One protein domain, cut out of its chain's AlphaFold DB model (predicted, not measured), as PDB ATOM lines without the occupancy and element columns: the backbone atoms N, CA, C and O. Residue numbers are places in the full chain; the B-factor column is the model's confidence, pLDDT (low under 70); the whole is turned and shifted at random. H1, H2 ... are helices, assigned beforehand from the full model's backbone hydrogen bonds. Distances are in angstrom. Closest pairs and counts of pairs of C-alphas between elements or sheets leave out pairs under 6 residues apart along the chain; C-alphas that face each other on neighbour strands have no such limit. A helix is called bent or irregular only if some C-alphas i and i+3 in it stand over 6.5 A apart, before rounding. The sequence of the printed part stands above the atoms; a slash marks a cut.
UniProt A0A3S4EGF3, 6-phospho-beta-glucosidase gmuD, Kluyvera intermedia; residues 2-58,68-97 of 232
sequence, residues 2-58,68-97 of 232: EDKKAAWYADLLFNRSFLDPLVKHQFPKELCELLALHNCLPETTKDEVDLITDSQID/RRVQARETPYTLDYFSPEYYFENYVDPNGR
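What this domain is: This is residues 2 to 58 and 68 to 97 of the 232 residues of the protein "6-phospho-beta-glucosidase gmuD" of Kluyvera intermedia (UniProt A0A3S4EGF3). One long kinked helix, H1, makes much of the length of a flat, loose model; H2 runs away from one side of it at a steep angle, H3 makes a corner with its last residues, and residues 68 to 97, with no named element, loop beside its first half. The printed part has 87 residues with three named helices, H1, H2, H3, and no named strand; under half, 41, are in named elements, all helix. The radius of gyration of the C-alphas is 15.4 A, the spans 46 by 33 by 17 A.

How they stand to each other: Start with H1, residues 2 to 24, with a kink of 57 degrees near residue 16; it is neither bent nor irregular, but only just: C-alphas 13 and 16 are 6.5 A apart. H2, residues 29 to 37, only just touches H1's residues 12 to 17, with 3 pairs of C-alphas within 8 A; the closest C-alphas, of Leu 12 and Leu 31, are 6.6 A apart. They run opposite ways at a steep tilt of 68 degrees, only just short of perpendicular. H3, residues 46 to 54, touches H1 only at their ends, about perpendicular at 88 degrees; the closest C-alphas, of Pro 21 and Thr 53, are 5.6 A apart. H2 and H3 are apart. Every O i to N i+4 pair is within hydrogen-bond range in H2 and H3, and 14 of 19 in H1.

Where its parts are: Find C-alpha 2 at (8.291, -32.101, 38.230); H1 runs 27.4 A from there to C-alpha 24. H2 spans 12.4 A and H3 11.7 A, ending at C-alpha 54, (32.772, -41.958, 61.904).

The domain as a whole: Residues 59 to 67 are not printed, and C-alphas 58 and 68 are 27.1 A apart across the cut. Look at residues 43 to 48, of which 46 to 48 belong to H3: they stand free. Residues 70 to 71 pair antiparallel with 89 to 90. No link between helices is long, and no printed residue is under 70 in pLDDT.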
ATOM      1  N   GLU A   2       8.409 -30.681  37.882       95.50
ATOM      2  CA  GLU A   2       8.291 -32.101  38.230       95.50
ATOM      3  C   GLU A   2       9.510 -32.928  37.796       95.50
ATOM      4  O   GLU A   2      10.051 -33.647  38.628       95.50
ATOM      5  N   ASP A   3      10.058 -32.727  36.590       98.12
ATOM      6  CA  ASP A   3      11.272 -33.454  36.160       98.12
ATOM      7  C   ASP A   3      12.494 -33.163  37.034       98.12
ATOM      8  O   ASP A   3      13.289 -34.047  37.333       98.12
ATOM      9  N   LYS A   4      12.629 -31.922  37.519       98.06
ATOM     10  CA  LYS A   4      13.699 -31.567  38.464       98.06
ATOM     11  C   LYS A   4      13.537 -32.308  39.791       98.06
ATOM     12  O   LYS A   4      14.532 -32.696  40.394       98.06
ATOM     13  N   LYS A   5      12.295 -32.512  40.241       98.25
ATOM     14  CA  LYS A   5      11.994 -33.297  41.443       98.25
ATOM     15  C   LYS A   5      12.293 -34.784  41.218       98.25
ATOM     16  O   LYS A   5      12.895 -35.406  42.085       98.25
ATOM     17  N   ALA A   6      11.943 -35.324  40.051       98.56
ATOM     18  CA  ALA A   6      12.295 -36.684  39.643       98.56
ATOM     19  C   ALA A   6      13.819 -36.900  39.628       98.56
ATOM     20  O   ALA A   6      14.321 -37.835  40.252       98.56
ATOM     21  N   ALA A   7      14.567 -35.978  39.012       98.56
ATOM     22  CA  ALA A   7      16.029 -35.986  39.011       98.56
ATOM     23  C   ALA A   7      16.618 -35.899  40.426       98.56
ATOM     24  O   ALA A   7      17.569 -36.610  40.742       98.56
ATOM     25  N   TRP A   8      16.027 -35.081  41.301       98.56
ATOM     26  CA  TRP A   8      16.452 -34.979  42.696       98.56
ATOM     27  C   TRP A   8      16.270 -36.294  43.470       98.56
ATOM     28  O   TRP A   8      17.165 -36.668  44.229       98.56
ATOM     29  N   TYR A   9      15.161 -37.019  43.263       98.56
ATOM     30  CA  TYR A   9      14.963 -38.342  43.870       98.56
ATOM     31  C   TYR A   9      15.948 -39.374  43.324       98.56
ATOM     32  O   TYR A   9      16.508 -40.140  44.104       98.56
ATOM     33  N   ALA A  10      16.189 -39.384  42.010       98.50
ATOM     34  CA  ALA A  10      17.166 -40.286  41.409       98.50
ATOM     35  C   ALA A  10      18.570 -40.058  41.993       98.50
ATOM     36  O   ALA A  10      19.236 -41.015  42.377       98.50
ATOM     37  N   ASP A  11      18.992 -38.801  42.139       98.62
ATOM     38  CA  ASP A  11      20.266 -38.460  42.775       98.62
ATOM     39  C   ASP A  11      20.309 -38.834  44.271       98.62
ATOM     40  O   ASP A  11      21.303 -39.395  44.737       98.62
ATOM     41  N   LEU A  12      19.221 -38.588  45.018       98.69
ATOM     42  CA  LEU A  12      19.111 -38.983  46.429       98.69
ATOM     43  C   LEU A  12      19.335 -40.490  46.611       98.69
ATOM     44  O   LEU A  12      20.068 -40.907  47.503       98.69
ATOM     45  N   LEU A  13      18.680 -41.290  45.767       98.19
ATOM     46  CA  LEU A  13      18.611 -42.743  45.898       98.19
ATOM     47  C   LEU A  13      19.833 -43.459  45.318       98.19
ATOM     48  O   LEU A  13      20.260 -44.454  45.899       98.19
ATOM     49  N   PHE A  14      20.399 -42.978  44.206       97.81
ATOM     50  CA  PHE A  14      21.505 -43.661  43.527       97.81
ATOM     51  C   PHE A  14      22.893 -43.107  43.848       97.81
ATOM     52  O   PHE A  14      23.858 -43.857  43.726       97.81
ATOM     53  N   ASN A  15      23.012 -41.838  44.254       98.12
ATOM     54  CA  ASN A  15      24.316 -41.222  44.516       98.12
ATOM     55  C   ASN A  15      24.485 -40.882  45.998       98.12
ATOM     56  O   ASN A  15      25.348 -41.443  46.674       98.12
ATOM     57  N   ARG A  16      23.655 -39.972  46.524       98.50
ATOM     58  CA  ARG A  16      23.818 -39.440  47.891       98.50
ATOM     59  C   ARG A  16      23.616 -40.494  48.974       98.50
ATOM     60  O   ARG A  16      24.240 -40.391  50.021       98.50
ATOM     61  N   SER A  17      22.812 -41.523  48.712       97.56
ATOM     62  CA  SER A  17      22.590 -42.648  49.629       97.56
ATOM     63  C   SER A  17      23.861 -43.396  50.027       97.56
ATOM     64  O   SER A  17      23.935 -43.893  51.147       97.56
ATOM     65  N   PHE A  18      24.863 -43.432  49.148       96.00
ATOM     66  CA  PHE A  18      26.170 -44.025  49.425       96.00
ATOM     67  C   PHE A  18      27.229 -42.959  49.694       96.00
ATOM     68  O   PHE A  18      28.061 -43.114  50.582       96.00
ATOM     69  N   LEU A  19      27.202 -41.869  48.926       97.25
ATOM     70  CA  LEU A  19      28.277 -40.888  48.932       97.25
ATOM     71  C   LEU A  19      28.252 -39.973  50.164       97.25
ATOM     72  O   LEU A  19      29.310 -39.680  50.718       97.25
ATOM     73  N   ASP A  20      27.070 -39.539  50.620       98.00
ATOM     74  CA  ASP A  20      26.967 -38.644  51.780       98.00
ATOM     75  C   ASP A  20      27.420 -39.332  53.086       98.00
ATOM     76  O   ASP A  20      28.222 -38.727  53.799       98.00
ATOM     77  N   PRO A  21      27.039 -40.590  53.398       96.56
ATOM     78  CA  PRO A  21      27.555 -41.271  54.589       96.56
ATOM     79  C   PRO A  21      29.077 -41.417  54.587       96.56
ATOM     80  O   PRO A  21      29.708 -41.201  55.616       96.56
ATOM     81  N   LEU A  22      29.666 -41.736  53.430       94.50
ATOM     82  CA  LEU A  22      31.099 -42.017  53.306       94.50
ATOM     83  C   LEU A  22      31.983 -40.764  53.297       94.50
ATOM     84  O   LEU A  22      33.139 -40.838  53.703       94.50
ATOM     85  N   VAL A  23      31.471 -39.637  52.790       96.69
ATOM     86  CA  VAL A  23      32.282 -38.425  52.565       96.69
ATOM     87  C   VAL A  23      31.809 -37.229  53.387       96.69
ATOM     88  O   VAL A  23      32.617 -36.389  53.773       96.69
ATOM     89  N   LYS A  24      30.507 -37.124  53.661       96.69
ATOM     90  CA  LYS A  24      29.936 -36.084  54.533       96.69
ATOM     91  C   LYS A  24      29.650 -36.581  55.945       96.69
ATOM     92  O   LYS A  24      29.207 -35.777  56.760       96.69
ATOM     93  N   HIS A  25      29.886 -37.864  56.229       96.62
ATOM     94  CA  HIS A  25      29.704 -38.454  57.556       96.62
ATOM     95  C   HIS A  25      28.266 -38.324  58.072       96.62
ATOM     96  O   HIS A  25      28.021 -38.161  59.264       96.62
ATOM     97  N   GLN A  26      27.290 -38.358  57.160       96.50
ATOM     98  CA  GLN A  26      25.877 -38.296  57.514       96.50
ATOM     99  C   GLN A  26      25.006 -38.973  56.460       96.50
ATOM    100  O   GLN A  26      25.215 -38.814  55.257       96.50
ATOM    101  N   PHE A  27      23.969 -39.674  56.909       97.50
ATOM    102  CA  PHE A  27      22.895 -40.099  56.020       97.50
ATOM    103  C   PHE A  27      22.011 -38.897  55.658       97.50
ATOM    104  O   PHE A  27      21.666 -38.108  56.545       97.50
ATOM    105  N   PRO A  28      21.600 -38.736  54.385       98.25
ATOM    106  CA  PRO A  28      20.663 -37.684  54.012       98.25
ATOM    107  C   PRO A  28      19.345 -37.846  54.779       98.25
ATOM    108  O   PRO A  28      18.702 -38.894  54.697       98.25
ATOM    109  N   LYS A  29      18.904 -36.802  55.490       98.19
ATOM    110  CA  LYS A  29      17.649 -36.827  56.261       98.19
ATOM    111  C   LYS A  29      16.467 -37.231  55.383       98.19
ATOM    112  O   LYS A  29      15.651 -38.061  55.773       98.19
ATOM    113  N   GLU A  30      16.407 -36.674  54.181       98.38
ATOM    114  CA  GLU A  30      15.329 -36.923  53.239       98.38
ATOM    115  C   GLU A  30      15.336 -38.358  52.702       98.38
ATOM    116  O   GLU A  30      14.276 -38.879  52.362       98.38
ATOM    117  N   LEU A  31      16.501 -39.017  52.647       98.38
ATOM    118  CA  LEU A  31      16.580 -40.439  52.315       98.38
ATOM    119  C   LEU A  31      15.952 -41.271  53.432       98.38
ATOM    120  O   LEU A  31      15.117 -42.127  53.152       98.38
ATOM    121  N   CYS A  32      16.314 -41.003  54.687       98.06
ATOM    122  CA  CYS A  32      15.762 -41.721  55.835       98.06
ATOM    123  C   CYS A  32      14.240 -41.545  55.938       98.06
ATOM    124  O   CYS A  32      13.521 -42.522  56.131       98.06
ATOM    125  N   GLU A  33      13.740 -40.318  55.760       98.31
ATOM    126  CA  GLU A  33      12.301 -40.021  55.749       98.31
ATOM    127  C   GLU A  33      11.574 -40.749  54.610       98.31
ATOM    128  O   GLU A  33      10.505 -41.321  54.822       98.31
ATOM    129  N   LEU A  34      12.165 -40.769  53.412       98.12
ATOM    130  CA  LEU A  34      11.611 -41.464  52.253       98.12
ATOM    131  C   LEU A  34      11.566 -42.980  52.462       98.12
ATOM    132  O   LEU A  34      10.548 -43.604  52.173       98.12
ATOM    133  N   LEU A  35      12.637 -43.577  52.984       97.88
ATOM    134  CA  LEU A  35      12.671 -45.009  53.268       97.88
ATOM    135  C   LEU A  35      11.683 -45.379  54.382       97.88
ATOM    136  O   LEU A  35      10.991 -46.386  54.258       97.88
ATOM    137  N   ALA A  36      11.550 -44.558  55.427       97.88
ATOM    138  CA  ALA A  36      10.574 -44.781  56.494       97.88
ATOM    139  C   ALA A  36       9.129 -44.732  55.971       97.88
ATOM    140  O   ALA A  36       8.325 -45.590  56.324       97.88
ATOM    141  N   LEU A  37       8.817 -43.779  55.084       97.75
ATOM    142  CA  LEU A  37       7.500 -43.659  54.451       97.75
ATOM    143  C   LEU A  37       7.085 -44.939  53.707       97.75
ATOM    144  O   LEU A  37       5.909 -45.296  53.717       97.75
ATOM    145  N   HIS A  38       8.046 -45.631  53.090       97.19
ATOM    146  CA  HIS A  38       7.819 -46.881  52.356       97.19
ATOM    147  C   HIS A  38       8.068 -48.146  53.188       97.19
ATOM    148  O   HIS A  38       8.045 -49.244  52.641       97.19
ATOM    149  N   ASN A  39       8.286 -48.024  54.503       96.62
ATOM    150  CA  ASN A  39       8.670 -49.137  55.384       96.62
ATOM    151  C   ASN A  39       9.924 -49.894  54.891       96.62
ATOM    152  O   ASN A  39      10.024 -51.112  55.016       96.62
ATOM    153  N   CYS A  40      10.873 -49.167  54.302       96.75
ATOM    154  CA  CYS A  40      12.149 -49.673  53.791       96.75
ATOM    155  C   CYS A  40      13.358 -49.105  54.547       96.75
ATOM    156  O   CYS A  40      14.492 -49.307  54.115       96.75
ATOM    157  N   LEU A  41      13.145 -48.361  55.640       96.94
ATOM    158  CA  LEU A  41      14.249 -47.912  56.486       96.94
ATOM    159  C   LEU A  41      14.852 -49.136  57.196       96.94
ATOM    160  O   LEU A  41      14.101 -49.847  57.865       96.94
ATOM    161  N   PRO A  42      16.165 -49.400  57.067       95.25
ATOM    162  CA  PRO A  42      16.787 -50.538  57.731       95.25
ATOM    163  C   PRO A  42      16.661 -50.453  59.254       95.25
ATOM    164  O   PRO A  42      16.838 -49.383  59.841       95.25
ATOM    165  N   GLU A  43      16.405 -51.591  59.899       96.81
ATOM    166  CA  GLU A  43      16.587 -51.713  61.343       96.81
ATOM    167  C   GLU A  43      18.082 -51.620  61.654       96.81
ATOM    168  O   GLU A  43      18.886 -52.374  61.109       96.81
ATOM    169  N   THR A  44      18.456 -50.667  62.503       96.12
ATOM    170  CA  THR A  44      19.849 -50.419  62.872       96.12
ATOM    171  C   THR A  44      19.932 -49.837  64.277       96.12
ATOM    172  O   THR A  44      18.959 -49.295  64.812       96.12
ATOM    173  N   THR A  45      21.099 -49.960  64.893       97.62
ATOM    174  CA  THR A  45      21.428 -49.330  66.170       97.62
ATOM    175  C   THR A  45      22.175 -48.019  65.959       97.62
ATOM    176  O   THR A  45      22.758 -47.767  64.907       97.62
ATOM    177  N   LYS A  46      22.201 -47.177  66.996       96.38
ATOM    178  CA  LYS A  46      23.021 -45.966  66.975       96.38
ATOM    179  C   LYS A  46      24.503 -46.288  66.736       96.38
ATOM    180  O   LYS A  46      25.123 -45.623  65.923       96.38
ATOM    181  N   ASP A  47      25.031 -47.322  67.387       98.06
ATOM    182  CA  ASP A  47      26.448 -47.684  67.283       98.06
ATOM    183  C   ASP A  47      26.840 -48.114  65.857       98.06
ATOM    184  O   ASP A  47      27.949 -47.833  65.415       98.06
ATOM    185  N   GLU A  48      25.940 -48.761  65.110       97.12
ATOM    186  CA  GLU A  48      26.164 -49.108  63.697       97.12
ATOM    187  C   GLU A  48      26.157 -47.877  62.786       97.12
ATOM    188  O   GLU A  48      26.990 -47.772  61.885       97.12
ATOM    189  N   VAL A  49      25.230 -46.944  63.023       96.38
ATOM    190  CA  VAL A  49      25.182 -45.673  62.290       96.38
ATOM    191  C   VAL A  49      26.449 -44.871  62.562       96.38
ATOM    192  O   VAL A  49      27.110 -44.470  61.606       96.38
ATOM    193  N   ASP A  50      26.808 -44.713  63.838       96.62
ATOM    194  CA  ASP A  50      28.003 -43.996  64.281       96.62
ATOM    195  C   ASP A  50      29.266 -44.656  63.693       96.62
ATOM    196  O   ASP A  50      30.113 -43.962  63.141       96.62
ATOM    197  N   LEU A  51      29.361 -45.993  63.677       96.75
ATOM    198  CA  LEU A  51      30.476 -46.716  63.047       96.75
ATOM    199  C   LEU A  51      30.648 -46.358  61.563       96.75
ATOM    200  O   LEU A  51      31.776 -46.177  61.098       96.75
ATOM    201  N   ILE A  52      29.551 -46.274  60.806       95.69
ATOM    202  CA  ILE A  52      29.598 -45.914  59.383       95.69
ATOM    203  C   ILE A  52      29.982 -44.446  59.220       95.69
ATOM    204  O   ILE A  52      30.861 -44.139  58.418       95.69
ATOM    205  N   THR A  53      29.340 -43.540  59.959       95.88
ATOM    206  CA  THR A  53      29.558 -42.099  59.788       95.88
ATOM    207  C   THR A  53      30.909 -41.638  60.322       95.88
ATOM    208  O   THR A  53      31.495 -40.732  59.744       95.88
ATOM    209  N   ASP A  54      31.451 -42.282  61.354       95.69
ATOM    210  CA  ASP A  54      32.772 -41.958  61.904       95.69
ATOM    211  C   ASP A  54      33.918 -42.527  61.053       95.69
ATOM    212  O   ASP A  54      35.070 -42.099  61.181       95.69
ATOM    213  N   SER A  55      33.622 -43.478  60.161       91.38
ATOM    214  CA  SER A  55      34.607 -44.026  59.230       91.38
ATOM    215  C   SER A  55      34.993 -42.987  58.175       91.38
ATOM    216  O   SER A  55      34.141 -42.385  57.524       91.38
ATOM    217  N   GLN A  56      36.298 -42.800  57.969       88.56
ATOM    218  CA  GLN A  56      36.837 -41.879  56.966       88.56
ATOM    219  C   GLN A  56      37.521 -42.655  55.847       88.56
ATOM    220  O   GLN A  56      38.421 -43.455  56.099       88.56
ATOM    221  N   ILE A  57      37.098 -42.407  54.608       95.56
ATOM    222  CA  ILE A  57      37.798 -42.911  53.427       95.56
ATOM    223  C   ILE A  57      38.907 -41.936  53.021       95.56
ATOM    224  O   ILE A  57      38.726 -40.721  53.063       95.56
ATOM    225  N   ASP A  58      40.050 -42.462  52.580       97.06
ATOM    226  CA  ASP A  58      41.182 -41.630  52.144       97.06
ATOM    227  C   ASP A  58      40.978 -41.026  50.746       97.06
ATOM    228  O   ASP A  58      41.506 -39.957  50.423       97.06
ATOM    229  N   ARG A  68      22.681 -41.238  33.323       95.94
ATOM    230  CA  ARG A  68      21.304 -41.564  33.691       95.94
ATOM    231  C   ARG A  68      20.441 -40.343  33.425       95.94
ATOM    232  O   ARG A  68      20.686 -39.281  33.991       95.94
ATOM    233  N   ARG A  69      19.412 -40.509  32.600       97.44
ATOM    234  CA  ARG A  69      18.380 -39.497  32.376       97.44
ATOM    235  C   ARG A  69      17.060 -39.997  32.936       97.44
ATOM    236  O   ARG A  69      16.709 -41.163  32.759       97.44
ATOM    237  N   VAL A  70      16.349 -39.113  33.621       98.19
ATOM    238  CA  VAL A  70      15.047 -39.410  34.211       98.19
ATOM    239  C   VAL A  70      14.077 -38.268  33.950       98.19
ATOM    240  O   VAL A  70      14.499 -37.129  33.752       98.19
ATOM    241  N   GLN A  71      12.792 -38.585  33.985       98.31
ATOM    242  CA  GLN A  71      11.690 -37.634  33.895       98.31
ATOM    243  C   GLN A  71      10.669 -37.903  35.003       98.31
ATOM    244  O   GLN A  71      10.700 -38.953  35.658       98.31
ATOM    245  N   ALA A  72       9.773 -36.946  35.234       98.31
ATOM    246  CA  ALA A  72       8.594 -37.187  36.047       98.31
ATOM    247  C   ALA A  72       7.788 -38.353  35.466       98.31
ATOM    248  O   ALA A  72       7.762 -38.563  34.257       98.31
ATOM    249  N   ARG A  73       7.144 -39.130  36.337       96.81
ATOM    250  CA  ARG A  73       6.315 -40.242  35.876       96.81
ATOM    251  C   ARG A  73       5.131 -39.719  35.069       96.81
ATOM    252  O   ARG A  73       4.334 -38.945  35.595       96.81
ATOM    253  N   GLU A  74       4.981 -40.209  33.847       96.75
ATOM    254  CA  GLU A  74       3.783 -39.984  33.034       96.75
ATOM    255  C   GLU A  74       2.797 -41.151  33.162       96.75
ATOM    256  O   GLU A  74       1.602 -41.009  32.897       96.75
ATOM    257  N   THR A  75       3.285 -42.312  33.613       95.81
ATOM    258  CA  THR A  75       2.485 -43.521  33.786       95.81
ATOM    259  C   THR A  75       2.314 -43.892  35.262       95.81
ATOM    260  O   THR A  75       3.225 -43.689  36.080       95.81
ATOM    261  N   PRO A  76       1.169 -44.492  35.644       95.31
ATOM    262  CA  PRO A  76       0.993 -45.033  36.987       95.31
ATOM    263  C   PRO A  76       2.099 -46.032  37.338       95.31
ATOM    264  O   PRO A  76       2.514 -46.827  36.496       95.31
ATOM    265  N   TYR A  77       2.574 -46.000  38.581       96.44
ATOM    266  CA  TYR A  77       3.473 -47.032  39.090       96.44
ATOM    267  C   TYR A  77       2.693 -48.336  39.294       96.44
ATOM    268  O   TYR A  77       1.644 -48.324  39.937       96.44
ATOM    269  N   THR A  78       3.174 -49.439  38.718       95.75
ATOM    270  CA  THR A  78       2.416 -50.702  38.629       95.75
ATOM    271  C   THR A  78       2.995 -51.854  39.442       95.75
ATOM    272  O   THR A  78       2.341 -52.891  39.535       95.75
ATOM    273  N   LEU A  79       4.193 -51.707  40.014       95.06
ATOM    274  CA  LEU A  79       4.761 -52.740  40.879       95.06
ATOM    275  C   LEU A  79       4.034 -52.750  42.228       95.06
ATOM    276  O   LEU A  79       3.591 -51.715  42.725       95.06
ATOM    277  N   ASP A  80       3.921 -53.936  42.811       95.06
ATOM    278  CA  ASP A  80       3.297 -54.183  44.113       95.06
ATOM    279  C   ASP A  80       4.267 -54.007  45.295       95.06
ATOM    280  O   ASP A  80       3.877 -54.172  46.450       95.06
ATOM    281  N   TYR A  81       5.515 -53.622  45.020       94.31
ATOM    282  CA  TYR A  81       6.543 -53.281  46.001       94.31
ATOM    283  C   TYR A  81       7.184 -51.930  45.677       94.31
ATOM    284  O   TYR A  81       7.110 -51.460  44.546       94.31
ATOM    285  N   PHE A  82       7.828 -51.302  46.663       95.88
ATOM    286  CA  PHE A  82       8.545 -50.041  46.468       95.88
ATOM    287  C   PHE A  82       9.884 -50.253  45.742       95.88
ATOM    288  O   PHE A  82      10.693 -51.094  46.132       95.88
ATOM    289  N   SER A  83      10.143 -49.436  44.723       95.88
ATOM    290  CA  SER A  83      11.443 -49.291  44.064       95.88
ATOM    291  C   SER A  83      11.747 -47.808  43.816       95.88
ATOM    292  O   SER A  83      10.818 -46.993  43.802       95.88
ATOM    293  N   PRO A  84      13.015 -47.419  43.582       96.00
ATOM    294  CA  PRO A  84      13.369 -46.033  43.269       96.00
ATOM    295  C   PRO A  84      12.526 -45.400  42.148       96.00
ATOM    296  O   PRO A  84      12.109 -44.246  42.259       96.00
ATOM    297  N   GLU A  85      12.195 -46.177  41.114       96.44
ATOM    298  CA  GLU A  85      11.374 -45.784  39.959       96.44
ATOM    299  C   GLU A  85       9.920 -45.434  40.326       96.44
ATOM    300  O   GLU A  85       9.151 -44.977  39.480       96.44
ATOM    301  N   TYR A  86       9.517 -45.588  41.590       97.31
ATOM    302  CA  TYR A  86       8.279 -45.002  42.103       97.31
ATOM    303  C   TYR A  86       8.230 -43.482  41.882       97.31
ATOM    304  O   TYR A  86       7.165 -42.919  41.635       97.31
ATOM    305  N   TYR A  87       9.381 -42.807  41.940       97.69
ATOM    306  CA  TYR A  87       9.461 -41.345  41.883       97.69
ATOM    307  C   TYR A  87       9.800 -40.767  40.507       97.69
ATOM    308  O   TYR A  87       9.680 -39.557  40.312       97.69
ATOM    309  N   PHE A  88      10.236 -41.598  39.565       98.06
ATOM    310  CA  PHE A  88      10.696 -41.155  38.252       98.06
ATOM    311  C   PHE A  88      10.600 -42.279  37.218       98.06
ATOM    312  O   PHE A  88      10.578 -43.460  37.554       98.06
ATOM    313  N   GLU A  89      10.594 -41.909  35.944       97.38
ATOM    314  CA  GLU A  89      10.787 -42.830  34.824       97.38
ATOM    315  C   GLU A  89      12.164 -42.607  34.199       97.38
ATOM    316  O   GLU A  89      12.684 -41.489  34.211       97.38
ATOM    317  N   ASN A  90      12.761 -43.664  33.641       95.56
ATOM    318  CA  ASN A  90      13.942 -43.494  32.799       95.56
ATOM    319  C   ASN A  90      13.541 -42.734  31.533       95.56
ATOM    320  O   ASN A  90      12.535 -43.053  30.903       95.56
ATOM    321  N   TYR A  91      14.359 -41.763  31.156       96.00
ATOM    322  CA  TYR A  91      14.169 -40.968  29.954       96.00
ATOM    323  C   TYR A  91      15.268 -41.293  28.947       96.00
ATOM    324  O   TYR A  91      16.431 -41.438  29.316       96.00
ATOM    325  N   VAL A  92      14.909 -41.391  27.671       95.31
ATOM    326  CA  VAL A  92      15.872 -41.493  26.571       95.31
ATOM    327  C   VAL A  92      15.813 -40.181  25.814       95.31
ATOM    328  O   VAL A  92      14.752 -39.818  25.312       95.31
ATOM    329  N   ASP A  93      16.939 -39.473  25.730       94.62
ATOM    330  CA  ASP A  93      17.014 -38.247  24.938       94.62
ATOM    331  C   ASP A  93      16.940 -38.602  23.444       94.62
ATOM    332  O   ASP A  93      17.875 -39.214  22.923       94.62
ATOM    333  N   PRO A  94      15.868 -38.228  22.721       94.31
ATOM    334  CA  PRO A  94      15.741 -38.548  21.301       94.31
ATOM    335  C   PRO A  94      16.812 -37.864  20.439       94.31
ATOM    336  O   PRO A  94      17.045 -38.294  19.312       94.31
ATOM    337  N   ASN A  95      17.469 -36.822  20.957       95.38
ATOM    338  CA  ASN A  95      18.564 -36.117  20.293       95.38
ATOM    339  C   ASN A  95      19.944 -36.533  20.832       95.38
ATOM    340  O   ASN A  95      20.957 -35.940  20.451       95.38
ATOM    341  N   GLY A  96      19.992 -37.527  21.723       94.44
ATOM    342  CA  GLY A  96      21.225 -38.034  22.306       94.44
ATOM    343  C   GLY A  96      22.150 -38.666  21.262       94.44
ATOM    344  O   GLY A  96      21.726 -39.141  20.206       94.44
ATOM    345  N   ARG A  97      23.449 -38.703  21.574       96.19
ATOM    346  CA  ARG A  97      24.431 -39.480  20.809       96.19
ATOM    347  C   ARG A  97      24.560 -40.855  21.446       96.19
ATOM    348  O   ARG A  97      24.840 -40.938  22.634       96.19
TER     349      ARG A  97